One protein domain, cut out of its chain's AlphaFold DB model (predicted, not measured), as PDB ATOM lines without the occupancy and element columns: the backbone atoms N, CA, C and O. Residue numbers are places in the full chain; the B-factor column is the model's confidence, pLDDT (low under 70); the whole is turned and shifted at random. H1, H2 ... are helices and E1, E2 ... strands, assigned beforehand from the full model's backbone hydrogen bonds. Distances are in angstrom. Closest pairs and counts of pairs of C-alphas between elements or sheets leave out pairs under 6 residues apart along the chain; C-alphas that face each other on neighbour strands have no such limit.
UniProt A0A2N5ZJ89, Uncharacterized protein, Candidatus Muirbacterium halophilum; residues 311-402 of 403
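This is residues 311 to 402 of the 403 residues of an uncharacterized protein of Candidatus Muirbacterium halophilum (UniProt A0A2N5ZJ89). Two helices, H1 and H2, meet near one end of each as a V; H4 packs along H1, side by side with it, and the short H3 sits between H2 and H4. Two parts stick out from this body: residues 352 to 358, in the long loop after H2, and the tail of residues 396 to 402, which holds E1. The printed part has 92 residues, with four named helices and one named strand in the order H1, H2, H3, H4, E1, and its class is mostly helix. It is only just compact, close to loose, with a radius of gyration of the C-alphas of 14.3 A and spans of 40 by 32 by 20 A.

Begin at H1, residues 311 to 330, and go on to H2, residues 332 to 345: they touch at a steep tilt of 48 degrees, opposite ways. They touch with residues 324 to 328 of H1 and 334 to 336 of H2 alone; look there for their closest C-alphas, those of Lys 328 and Phe 335, 5.6 A apart. Next comes H3, residues 365 to 373, which makes a helical hairpin with H2 at a steep tilt of 42 degrees; their closest C-alphas, those of Ala 342 and Glu 371, are 5.0 A apart. H3 makes a second hairpin with H4, residues 379 to 395, at a shallow tilt of 17 degrees, with the closest C-alphas, Tyr 373 and Leu 382, 6.2 A apart. H4 also touches H1, opposite ways at a shallow tilt of 23 degrees; find their closest C-alphas at Phe 313 and Lys 391, 5.0 A apart. H1 and H3 are apart, and so are H2 and H4. E1, residues 396 to 401, pairs with no named strand and meets H4 only through their link. In H2, H3 and H4 every O i to N i+4 pair is within hydrogen-bond range; in H1 14 of 16 are.

Find C-alpha 311 at (140.569, 138.774, 113.890); from there H1 runs 29.9 A to C-alpha 330. H2 runs 19.9 A from Leu 332 to His 345, and H3 12.3 A from Leu 365 to Tyr 373. Find C-alpha 379 at (148.719, 121.127, 97.941), where H4 begins its 24.7 A. E1 runs 13.2 A and ends at C-alpha 401, (164.989, 145.991, 109.708).

The two C-alphas farthest apart, those of Glu 330 and Asp 402, are 42.4 A apart. The printed part has no cut. The link from H2 to H3, residues 346 to 364, is long; the other three links are tight. Look at the B-factor column for residues 350 to 360, where the model's pLDDT is under 70; the mean of the printed part is 87.2.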
ATOM      1  N   ASP A 311     141.632 139.786 113.775       98.12
ATOM      2  CA  ASP A 311     140.569 138.774 113.890       98.12
ATOM      3  C   ASP A 311     140.491 137.897 112.627       98.12
ATOM      4  O   ASP A 311     140.369 136.677 112.736       98.12
ATOM      5  N   GLU A 312     140.637 138.501 111.443       98.06
ATOM      6  CA  GLU A 312     140.688 137.786 110.163       98.06
ATOM      7  C   GLU A 312     141.925 136.882 110.079       98.06
ATOM      8  O   GLU A 312     141.806 135.696 109.775       98.06
ATOM      9  N   PHE A 313     143.102 137.412 110.429       98.25
ATOM     10  CA  PHE A 313     144.331 136.624 110.485       98.25
ATOM     11  C   PHE A 313     144.230 135.457 111.475       98.25
ATOM     12  O   PHE A 313     144.569 134.331 111.131       98.25
ATOM     13  N   ALA A 314     143.728 135.690 112.688       97.94
ATOM     14  CA  ALA A 314     143.615 134.648 113.705       97.94
ATOM     15  C   ALA A 314     142.643 133.535 113.290       97.94
ATOM     16  O   ALA A 314     142.892 132.364 113.577       97.94
ATOM     17  N   GLN A 315     141.553 133.885 112.600       98.25
ATOM     18  CA  GLN A 315     140.630 132.900 112.046       98.25
ATOM     19  C   GLN A 315     141.304 132.057 110.958       98.25
ATOM     20  O   GLN A 315     141.154 130.836 110.967       98.25
ATOM     21  N   GLN A 316     142.077 132.683 110.067       98.25
ATOM     22  CA  GLN A 316     142.807 131.970 109.018       98.25
ATOM     23  C   GLN A 316     143.920 131.083 109.593       98.25
ATOM     24  O   GLN A 316     144.035 129.916 109.223       98.25
ATOM     25  N   LEU A 317     144.680 131.590 110.566       97.62
ATOM     26  CA  LEU A 317     145.696 130.817 111.275       97.62
ATOM     27  C   LEU A 317     145.080 129.598 111.969       97.62
ATOM     28  O   LEU A 317     145.661 128.517 111.936       97.62
ATOM     29  N   LYS A 318     143.889 129.741 112.564       97.88
ATOM     30  CA  LYS A 318     143.163 128.602 113.134       97.88
ATOM     31  C   LYS A 318     142.831 127.563 112.062       97.88
ATOM     32  O   LYS A 318     143.076 126.385 112.292       97.88
ATOM     33  N   THR A 319     142.319 127.986 110.906       98.25
ATOM     34  CA  THR A 319     142.043 127.083 109.776       98.25
ATOM     35  C   THR A 319     143.300 126.326 109.346       98.25
ATOM     36  O   THR A 319     143.251 125.107 109.179       98.25
ATOM     37  N   PHE A 320     144.442 127.011 109.241       97.38
ATOM     38  CA  PHE A 320     145.720 126.366 108.950       97.38
ATOM     39  C   PHE A 320     146.101 125.338 110.018       97.38
ATOM     40  O   PHE A 320     146.376 124.184 109.688       97.38
ATOM     41  N   VAL A 321     146.047 125.710 111.298       96.38
ATOM     42  CA  VAL A 321     146.367 124.805 112.412       96.38
ATOM     43  C   VAL A 321     145.461 123.573 112.410       96.38
ATOM     44  O   VAL A 321     145.966 122.459 112.529       96.38
ATOM     45  N   ASP A 322     144.152 123.745 112.230       97.19
ATOM     46  CA  ASP A 322     143.204 122.630 112.153       97.19
ATOM     47  C   ASP A 322     143.544 121.707 110.967       97.19
ATOM     48  O   ASP A 322     143.576 120.485 111.121       97.19
ATOM     49  N   SER A 323     143.886 122.274 109.801       96.06
ATOM     50  CA  SER A 323     144.279 121.490 108.620       96.06
ATOM     51  C   SER A 323     145.556 120.670 108.845       96.06
ATOM     52  O   SER A 323     145.657 119.535 108.374       96.06
ATOM     53  N   MET A 324     146.501 121.213 109.617       95.12
ATOM     54  CA  MET A 324     147.744 120.546 109.995       95.12
ATOM     55  C   MET A 324     147.517 119.453 111.048       95.12
ATOM     56  O   MET A 324     148.191 118.423 111.024       95.12
ATOM     57  N   VAL A 325     146.549 119.633 111.953       95.25
ATOM     58  CA  VAL A 325     146.130 118.592 112.909       95.25
ATOM     59  C   VAL A 325     145.506 117.400 112.186       95.25
ATOM     60  O   VAL A 325     145.775 116.262 112.565       95.25
ATOM     61  N   GLU A 326     144.711 117.638 111.142       94.69
ATOM     62  CA  GLU A 326     144.199 116.560 110.291       94.69
ATOM     63  C   GLU A 326     145.331 115.884 109.507       94.69
ATOM     64  O   GLU A 326     145.447 114.661 109.547       94.69
ATOM     65  N   TYR A 327     146.232 116.666 108.897       92.81
ATOM     66  CA  TYR A 327     147.402 116.145 108.177       92.81
ATOM     67  C   TYR A 327     148.255 115.203 109.042       92.81
ATOM     68  O   TYR A 327     148.645 114.120 108.601       92.81
ATOM     69  N   LYS A 328     148.469 115.568 110.314       95.12
ATOM     70  CA  LYS A 328     149.217 114.768 111.294       95.12
ATOM     71  C   LYS A 328     148.664 113.348 111.473       95.12
ATOM     72  O   LYS A 328     149.446 112.441 111.753       95.12
ATOM     73  N   LYS A 329     147.345 113.140 111.370       94.75
ATOM     74  CA  LYS A 329     146.724 111.823 111.621       94.75
ATOM     75  C   LYS A 329     147.192 110.766 110.625       94.75
ATOM     76  O   LYS A 329     147.301 109.602 110.995       94.75
ATOM     77  N   GLU A 330     147.478 111.185 109.397       92.62
ATOM     78  CA  GLU A 330     147.885 110.308 108.298       92.62
ATOM     79  C   GLU A 330     149.385 110.431 107.976       92.62
ATOM     80  O   GLU A 330     149.966 109.501 107.427       92.62
ATOM     81  N   ASN A 331     150.037 111.533 108.377       92.75
ATOM     82  CA  ASN A 331     151.420 111.874 108.013       92.75
ATOM     83  C   ASN A 331     152.261 112.297 109.233       92.75
ATOM     84  O   ASN A 331     152.894 113.352 109.238       92.75
ATOM     85  N   LEU A 332     152.246 111.498 110.306       93.81
ATOM     86  CA  LEU A 332     152.853 111.868 111.593       93.81
ATOM     87  C   LEU A 332     154.345 112.231 111.493       93.81
ATOM     88  O   LEU A 332     154.750 113.260 112.031       93.81
ATOM     89  N   GLU A 333     155.150 111.406 110.819       93.12
ATOM     90  CA  GLU A 333     156.601 111.621 110.718       93.12
ATOM     91  C   GLU A 333     156.938 112.904 109.948       93.12
ATOM     92  O   GLU A 333     157.756 113.699 110.412       93.12
ATOM     93  N   ASP A 334     156.267 113.140 108.816       90.88
ATOM     94  CA  ASP A 334     156.465 114.348 108.008       90.88
ATOM     95  C   ASP A 334     156.001 115.609 108.749       90.88
ATOM     96  O   ASP A 334     156.713 116.615 108.785       90.88
ATOM     97  N   PHE A 335     154.854 115.537 109.433       93.56
ATOM     98  CA  PHE A 335     154.365 116.614 110.291       93.56
ATOM     99  C   PHE A 335     155.383 116.973 111.384       93.56
ATOM    100  O   PHE A 335     155.721 118.147 111.567       93.56
ATOM    101  N   GLU A 336     155.878 115.981 112.133       93.50
ATOM    102  CA  GLU A 336     156.825 116.219 113.227       93.50
ATOM    103  C   GLU A 336     158.164 116.747 112.713       93.50
ATOM    104  O   GLU A 336     158.722 117.678 113.308       93.50
ATOM    105  N   TYR A 337     158.650 116.212 111.589       92.31
ATOM    106  CA  TYR A 337     159.855 116.698 110.931       92.31
ATOM    107  C   TYR A 337     159.698 118.148 110.469       92.31
ATOM    108  O   TYR A 337     160.533 118.978 110.821       92.31
ATOM    109  N   SER A 338     158.618 118.479 109.761       92.44
ATOM    110  CA  SER A 338     158.348 119.826 109.245       92.44
ATOM    111  C   SER A 338     158.262 120.862 110.366       92.44
ATOM    112  O   SER A 338     158.902 121.912 110.298       92.44
ATOM    113  N   ILE A 339     157.545 120.551 111.450       92.44
ATOM    114  CA  ILE A 339     157.414 121.451 112.606       92.44
ATOM    115  C   ILE A 339     158.750 121.629 113.325       92.44
ATOM    116  O   ILE A 339     159.096 122.747 113.714       92.44
ATOM    117  N   ARG A 340     159.509 120.546 113.528       90.62
ATOM    118  CA  ARG A 340     160.842 120.628 114.136       90.62
ATOM    119  C   ARG A 340     161.793 121.435 113.257       90.62
ATOM    120  O   ARG A 340     162.464 122.324 113.768       90.62
ATOM    121  N   PHE A 341     161.804 121.169 111.952       91.25
ATOM    122  CA  PHE A 341     162.633 121.878 110.988       91.25
ATOM    123  C   PHE A 341     162.344 123.377 111.027       91.25
ATOM    124  O   PHE A 341     163.272 124.161 111.218       91.25
ATOM    125  N   ALA A 342     161.068 123.764 110.941       91.94
ATOM    126  CA  ALA A 342     160.666 125.161 111.013       91.94
ATOM    127  C   ALA A 342     161.130 125.813 112.322       91.94
ATOM    128  O   ALA A 342     161.753 126.869 112.283       91.94
ATOM    129  N   LYS A 343     160.950 125.169 113.484       86.62
ATOM    130  CA  LYS A 343     161.467 125.694 114.766       86.62
ATOM    131  C   LYS A 343     162.987 125.888 114.751       86.62
ATOM    132  O   LYS A 343     163.490 126.930 115.179       86.62
ATOM    133  N   ASP A 344     163.718 124.902 114.246       85.44
ATOM    134  CA  ASP A 344     165.180 124.892 114.263       85.44
ATOM    135  C   ASP A 344     165.780 125.917 113.281       85.44
ATOM    136  O   ASP A 344     166.833 126.486 113.576       85.44
ATOM    137  N   HIS A 345     165.082 126.254 112.189       87.88
ATOM    138  CA  HIS A 345     165.605 127.115 111.114       87.88
ATOM    139  C   HIS A 345     165.004 128.522 111.063       87.88
ATOM    140  O   HIS A 345     165.650 129.419 110.535       87.88
ATOM    141  N   SER A 346     163.845 128.754 111.686       87.69
ATOM    142  CA  SER A 346     163.269 130.104 111.765       87.69
ATOM    143  C   SER A 346     164.196 131.066 112.493       87.69
ATOM    144  O   SER A 346     164.813 130.698 113.508       87.69
ATOM    145  N   SER A 347     164.225 132.318 112.042       83.19
ATOM    146  CA  SER A 347     164.869 133.398 112.782       83.19
ATOM    147  C   SER A 347     164.293 133.506 114.195       83.19
ATOM    148  O   SER A 347     163.115 133.236 114.451       83.19
ATOM    149  N   CYS A 348     165.148 133.880 115.142       77.31
ATOM    150  CA  CYS A 348     164.755 134.127 116.520       77.31
ATOM    151  C   CYS A 348     165.374 135.432 116.993       77.31
ATOM    152  O   CYS A 348     166.572 135.661 116.827       77.31
ATOM    153  N   PHE A 349     164.571 136.247 117.658       72.56
ATOM    154  CA  PHE A 349     165.045 137.442 118.329       72.56
ATOM    155  C   PHE A 349     165.618 137.010 119.676       72.56
ATOM    156  O   PHE A 349     164.897 136.577 120.574       72.56
ATOM    157  N   ALA A 350     166.945 137.000 119.785       58.81
ATOM    158  CA  ALA A 350     167.608 136.606 121.018       58.81
ATOM    159  C   ALA A 350     167.218 137.570 122.145       58.81
ATOM    160  O   ALA A 350     167.243 138.791 121.982       58.81
ATOM    161  N   SER A 351     166.877 137.016 123.306       48.94
ATOM    162  CA  SER A 351     166.755 137.811 124.519       48.94
ATOM    163  C   SER A 351     168.162 138.166 125.030       48.94
ATOM    164  O   SER A 351     169.093 137.373 124.889       48.94
ATOM    165  N   LEU A 352     168.336 139.336 125.660       40.84
ATOM    166  CA  LEU A 352     169.559 139.656 126.420       40.84
ATOM    167  C   LEU A 352     169.883 138.589 127.485       40.84
ATOM    168  O   LEU A 352     171.035 138.431 127.894       40.84
ATOM    169  N   PHE A 353     168.876 137.835 127.924       39.34
ATOM    170  CA  PHE A 353     169.057 136.592 128.651       39.34
ATOM    171  C   PHE A 353     169.437 135.527 127.620       39.34
ATOM    172  O   PHE A 353     168.592 135.068 126.849       39.34
ATOM    173  N   LYS A 354     170.740 135.217 127.566       39.91
ATOM    174  CA  LYS A 354     171.336 134.089 126.829       39.91
ATOM    175  C   LYS A 354     170.326 132.963 126.656       39.91
ATOM    176  O   LYS A 354     169.697 132.627 127.656       39.91
ATOM    177  N   GLU A 355     170.245 132.391 125.450       43.62
ATOM    178  CA  GLU A 355     169.536 131.144 125.130       43.62
ATOM    179  C   GLU A 355     169.256 130.334 126.397       43.62
ATOM    180  O   GLU A 355     170.147 129.648 126.908       43.62
ATOM    181  N   ALA A 356     168.063 130.484 126.973       40.75
ATOM    182  CA  ALA A 356     167.725 129.773 128.190       40.75
ATOM    183  C   ALA A 356     167.638 128.295 127.797       40.75
ATOM    184  O   ALA A 356     166.635 127.824 127.262       40.75
ATOM    185  N   ASN A 357     168.748 127.575 127.968       48.19
ATOM    186  CA  ASN A 357     168.912 126.171 127.603       48.19
ATOM    187  C   ASN A 357     168.665 125.856 126.109       48.19
ATOM    188  O   ASN A 357     168.054 124.835 125.797       48.19
ATOM    189  N   GLY A 358     169.101 126.726 125.187       55.22
ATOM    190  CA  GLY A 358     168.979 126.489 123.737       55.22
ATOM    191  C   GLY A 358     167.551 126.597 123.178       55.22
ATOM    192  O   GLY A 358     167.293 126.154 122.060       55.22
ATOM    193  N   LYS A 359     166.598 127.157 123.937       58.97
ATOM    194  CA  LYS A 359     165.217 127.360 123.473       58.97
ATOM    195  C   LYS A 359     165.050 128.726 122.807       58.97
ATOM    196  O   LYS A 359     165.324 129.758 123.415       58.97
ATOM    197  N   LYS A 360     164.545 128.722 121.569       69.56
ATOM    198  CA  LYS A 360     164.114 129.926 120.847       69.56
ATOM    199  C   LYS A 360     162.795 130.429 121.424       69.56
ATOM    200  O   LYS A 360     161.768 129.763 121.330       69.56
ATOM    201  N   GLU A 361     162.850 131.594 122.047       71.44
ATOM    202  CA  GLU A 361     161.758 132.148 122.847       71.44
ATOM    203  C   GLU A 361     160.910 133.198 122.113       71.44
ATOM    204  O   GLU A 361     159.758 133.427 122.496       71.44
ATOM    205  N   TYR A 362     161.475 133.816 121.074       80.19
ATOM    206  CA  TYR A 362     160.850 134.836 120.232       80.19
ATOM    207  C   TYR A 362     161.120 134.485 118.768       80.19
ATOM    208  O   TYR A 362     162.097 134.938 118.180       80.19
ATOM    209  N   VAL A 363     160.299 133.599 118.213       86.12
ATOM    210  CA  VAL A 363     160.447 133.115 116.834       86.12
ATOM    211  C   VAL A 363     159.768 134.094 115.876       86.12
ATOM    212  O   VAL A 363     158.647 134.525 116.151       86.12
ATOM    213  N   ASP A 364     160.424 134.430 114.763       89.44
ATOM    214  CA  ASP A 364     159.781 135.196 113.692       89.44
ATOM    215  C   ASP A 364     158.669 134.342 113.062       89.44
ATOM    216  O   ASP A 364     158.902 133.242 112.553       89.44
ATOM    217  N   LEU A 365     157.431 134.833 113.151       92.56
ATOM    218  CA  LEU A 365     156.256 134.098 112.698       92.56
ATOM    219  C   LEU A 365     156.226 133.934 111.176       92.56
ATOM    220  O   LEU A 365     155.781 132.896 110.694       92.56
ATOM    221  N   ASN A 366     156.672 134.941 110.423       92.44
ATOM    222  CA  ASN A 366     156.700 134.854 108.971       92.44
ATOM    223  C   ASN A 366     157.727 133.807 108.536       92.44
ATOM    224  O   ASN A 366     157.375 132.915 107.770       92.44
ATOM    225  N   ASP A 367     158.944 133.856 109.075       91.62
ATOM    226  CA  ASP A 367     159.972 132.856 108.773       91.62
ATOM    227  C   ASP A 367     159.496 131.452 109.146       91.62
ATOM    228  O   ASP A 367     159.634 130.532 108.347       91.62
ATOM    229  N   PHE A 368     158.835 131.286 110.295       93.75
ATOM    230  CA  PHE A 368     158.264 129.997 110.687       93.75
ATOM    231  C   PHE A 368     157.244 129.455 109.686       93.75
ATOM    232  O   PHE A 368     157.295 128.279 109.321       93.75
ATOM    233  N   LEU A 369     156.327 130.301 109.214       95.19
ATOM    234  CA  LEU A 369     155.342 129.908 108.209       95.19
ATOM    235  C   LEU A 369     156.001 129.616 106.852       95.19
ATOM    236  O   LEU A 369     155.604 128.666 106.180       95.19
ATOM    237  N   MET A 370     157.035 130.365 106.467       94.38
ATOM    238  CA  MET A 370     157.771 130.136 105.219       94.38
ATOM    239  C   MET A 370     158.614 128.856 105.262       94.38
ATOM    240  O   MET A 370     158.663 128.121 104.275       94.38
ATOM    241  N   GLU A 371     159.222 128.528 106.403       94.56
ATOM    242  CA  GLU A 371     159.911 127.249 106.587       94.56
ATOM    243  C   GLU A 371     158.941 126.066 106.490       94.56
ATOM    244  O   GLU A 371     159.283 125.039 105.904       94.56
ATOM    245  N   LEU A 372     157.708 126.207 106.989       94.31
ATOM    246  CA  LEU A 372     156.664 125.198 106.786       94.31
ATOM    247  C   LEU A 372     156.239 125.085 105.319       94.31
ATOM    248  O   LEU A 372     156.084 123.973 104.816       94.31
ATOM    249  N   TYR A 373     156.097 126.214 104.621       92.62
ATOM    250  CA  TYR A 373     155.724 126.243 103.205       92.62
ATOM    251  C   TYR A 373     156.719 125.466 102.332       92.62
ATOM    252  O   TYR A 373     156.328 124.772 101.401       92.62
ATOM    253  N   ASN A 374     158.008 125.514 102.670       89.31
ATOM    254  CA  ASN A 374     159.059 124.801 101.941       89.31
ATOM    255  C   ASN A 374     159.148 123.298 102.269       89.31
ATOM    256  O   ASN A 374     159.990 122.598 101.698       89.31
ATOM    257  N   ARG A 375     158.347 122.800 103.220       89.69
ATOM    258  CA  ARG A 375     158.446 121.428 103.747       89.69
ATOM    259  C   ARG A 375     157.178 120.610 103.567       89.69
ATOM    260  O   ARG A 375     157.283 119.435 103.240       89.69
ATOM    261  N   ILE A 376     156.011 121.225 103.740       87.69
ATOM    262  CA  ILE A 376     154.726 120.540 103.596       87.69
ATOM    263  C   ILE A 376     154.542 120.104 102.140       87.69
ATOM    264  O   ILE A 376     154.491 120.933 101.234       87.69
ATOM    265  N   ASN A 377     154.396 118.800 101.922       85.44
ATOM    266  CA  ASN A 377     154.173 118.217 100.600       85.44
ATOM    267  C   ASN A 377     152.688 117.866 100.374       85.44
ATOM    268  O   ASN A 377     152.350 116.735 100.032       85.44
ATOM    269  N   ASP A 378     151.795 118.830 100.617       91.31
ATOM    270  CA  ASP A 378     150.340 118.699 100.448       91.31
ATOM    271  C   ASP A 378     149.755 120.009  99.897       91.31
ATOM    272  O   ASP A 378     149.853 121.062 100.530       91.31
ATOM    273  N   VAL A 379     149.165 119.944  98.698       91.88
ATOM    274  CA  VAL A 379     148.719 121.127  97.941       91.88
ATOM    275  C   VAL A 379     147.634 121.909  98.681       91.88
ATOM    276  O   VAL A 379     147.729 123.132  98.766       91.88
ATOM    277  N   ASP A 380     146.653 121.228  99.277       92.12
ATOM    278  CA  ASP A 380     145.555 121.907  99.974       92.12
ATOM    279  C   ASP A 380     146.085 122.685 101.190       92.12
ATOM    280  O   ASP A 380     145.601 123.768 101.522       92.12
ATOM    281  N   ARG A 381     147.107 122.150 101.872       94.06
ATOM    282  CA  ARG A 381     147.696 122.770 103.074       94.06
ATOM    283  C   ARG A 381     148.581 123.945 102.683       94.06
ATOM    284  O   ARG A 381     148.569 124.956 103.383       94.06
ATOM    285  N   LEU A 382     149.292 123.842 101.561       94.94
ATOM    286  CA  LEU A 382     150.056 124.952 100.995       94.94
ATOM    287  C   LEU A 382     149.153 126.120 100.587       94.94
ATOM    288  O   LEU A 382     149.510 127.267 100.851       94.94
ATOM    289  N   ASP A 383     147.974 125.855 100.016       96.19
ATOM    290  CA  ASP A 383     147.003 126.906  99.693       96.19
ATOM    291  C   ASP A 383     146.489 127.613 100.959       96.19
ATOM    292  O   ASP A 383     146.522 128.843 101.040       96.19
ATOM    293  N   ILE A 384     146.108 126.858 101.999       97.56
ATOM    294  CA  ILE A 384     145.666 127.435 103.284       97.56
ATOM    295  C   ILE A 384     146.796 128.238 103.955       97.56
ATOM    296  O   ILE A 384     146.552 129.295 104.556       97.56
ATOM    297  N   LEU A 385     148.037 127.751 103.869       97.12
ATOM    298  CA  LEU A 385     149.220 128.420 104.404       97.12
ATOM    299  C   LEU A 385     149.531 129.715 103.651       97.12
ATOM    300  O   LEU A 385     149.775 130.734 104.298       97.12
ATOM    301  N   ARG A 386     149.463 129.715 102.314       96.69
ATOM    302  CA  ARG A 386     149.625 130.928 101.498       96.69
ATOM    303  C   ARG A 386     148.627 131.997 101.930       96.69
ATOM    304  O   ARG A 386     149.036 133.109 102.254       96.69
ATOM    305  N   ASP A 387     147.352 131.635 102.042       97.38
ATOM    306  CA  ASP A 387     146.307 132.554 102.496       97.38
ATOM    307  C   ASP A 387     146.593 133.067 103.921       97.38
ATOM    308  O   ASP A 387     146.375 134.239 104.228       97.38
ATOM    309  N   THR A 388     147.137 132.219 104.803       97.94
ATOM    310  CA  THR A 388     147.550 132.611 106.165       97.94
ATOM    311  C   THR A 388     148.658 133.664 106.146       97.94
ATOM    312  O   THR A 388     148.570 134.657 106.874       97.94
ATOM    313  N   VAL A 389     149.675 133.482 105.301       96.69
ATOM    314  CA  VAL A 389     150.781 134.435 105.126       96.69
ATOM    315  C   VAL A 389     150.276 135.754 104.531       96.69
ATOM    316  O   VAL A 389     150.621 136.823 105.030       96.69
ATOM    317  N   GLU A 390     149.374 135.710 103.549       96.50
ATOM    318  CA  GLU A 390     148.745 136.919 103.001       96.50
ATOM    319  C   GLU A 390     147.975 137.707 104.072       96.50
ATOM    320  O   GLU A 390     148.073 138.936 104.147       96.50
ATOM    321  N   LYS A 391     147.234 137.024 104.958       97.69
ATOM    322  CA  LYS A 391     146.571 137.694 106.089       97.69
ATOM    323  C   LYS A 391     147.568 138.265 107.096       97.69
ATOM    324  O   LYS A 391     147.298 139.336 107.641       97.69
ATOM    325  N   LEU A 392     148.714 137.616 107.317       96.88
ATOM    326  CA  LEU A 392     149.778 138.159 108.168       96.88
ATOM    327  C   LEU A 392     150.349 139.463 107.589       96.88
ATOM    328  O   LEU A 392     150.521 140.431 108.329       96.88
ATOM    329  N   TYR A 393     150.562 139.535 106.273       95.38
ATOM    330  CA  TYR A 393     151.013 140.767 105.610       95.38
ATOM    331  C   TYR A 393     149.987 141.898 105.666       95.38
ATOM    332  O   TYR A 393     150.363 143.064 105.714       95.38
ATOM    333  N   ASN A 394     148.693 141.587 105.748       96.19
ATOM    334  CA  ASN A 394     147.674 142.609 105.998       96.19
ATOM    335  C   ASN A 394     147.708 143.143 107.440       96.19
ATOM    336  O   ASN A 394     147.314 144.283 107.678       96.19
ATOM    337  N   VAL A 395     148.155 142.332 108.407       97.69
ATOM    338  CA  VAL A 395     148.349 142.768 109.796       97.69
ATOM    339  C   VAL A 395     149.580 143.663 109.909       97.69
ATOM    340  O   VAL A 395     149.491 144.726 110.520       97.69
ATOM    341  N   VAL A 396     150.721 143.252 109.351       95.94
ATOM    342  CA  VAL A 396     151.994 143.986 109.433       95.94
ATOM    343  C   VAL A 396     152.099 144.978 108.273       95.94
ATOM    344  O   VAL A 396     152.574 144.643 107.194       95.94
ATOM    345  N   VAL A 397     151.655 146.214 108.502       93.19
ATOM    346  CA  VAL A 397     151.528 147.245 107.454       93.19
ATOM    347  C   VAL A 397     152.881 147.800 107.012       93.19
ATOM    348  O   VAL A 397     153.061 148.155 105.852       93.19
ATOM    349  N   ASP A 398     153.825 147.904 107.941       91.81
ATOM    350  CA  ASP A 398     155.161 148.437 107.696       91.81
ATOM    351  C   ASP A 398     156.138 147.757 108.679       91.81
ATOM    352  O   ASP A 398     155.835 147.619 109.868       91.81
ATOM    353  N   LYS A 399     157.319 147.343 108.207       90.94
ATOM    354  CA  LYS A 399     158.401 146.757 109.023       90.94
ATOM    355  C   LYS A 399     159.728 147.407 108.648       90.94
ATOM    356  O   LYS A 399     160.010 147.646 107.474       90.94
ATOM    357  N   TYR A 400     160.539 147.727 109.648       87.62
ATOM    358  CA  TYR A 400     161.906 148.195 109.475       87.62
ATOM    359  C   TYR A 400     162.859 147.183 110.095       87.62
ATOM    360  O   TYR A 400     162.694 146.795 111.250       87.62
ATOM    361  N   TYR A 401     163.862 146.812 109.308       82.31
ATOM    362  CA  TYR A 401     164.989 145.991 109.708       82.31
ATOM    363  C   TYR A 401     166.283 146.667 109.255       82.31
ATOM    364  O   TYR A 401     166.323 147.351 108.224       82.31
ATOM    365  N   ASP A 402     167.321 146.549 110.068       71.75
ATOM    366  CA  ASP A 402     168.575 147.271 109.940       71.75
ATOM    367  C   ASP A 402     169.696 146.520 109.213       71.75
ATOM    368  O   ASP A 402     170.702 147.164 108.896       71.75
TER     369      ASP A 402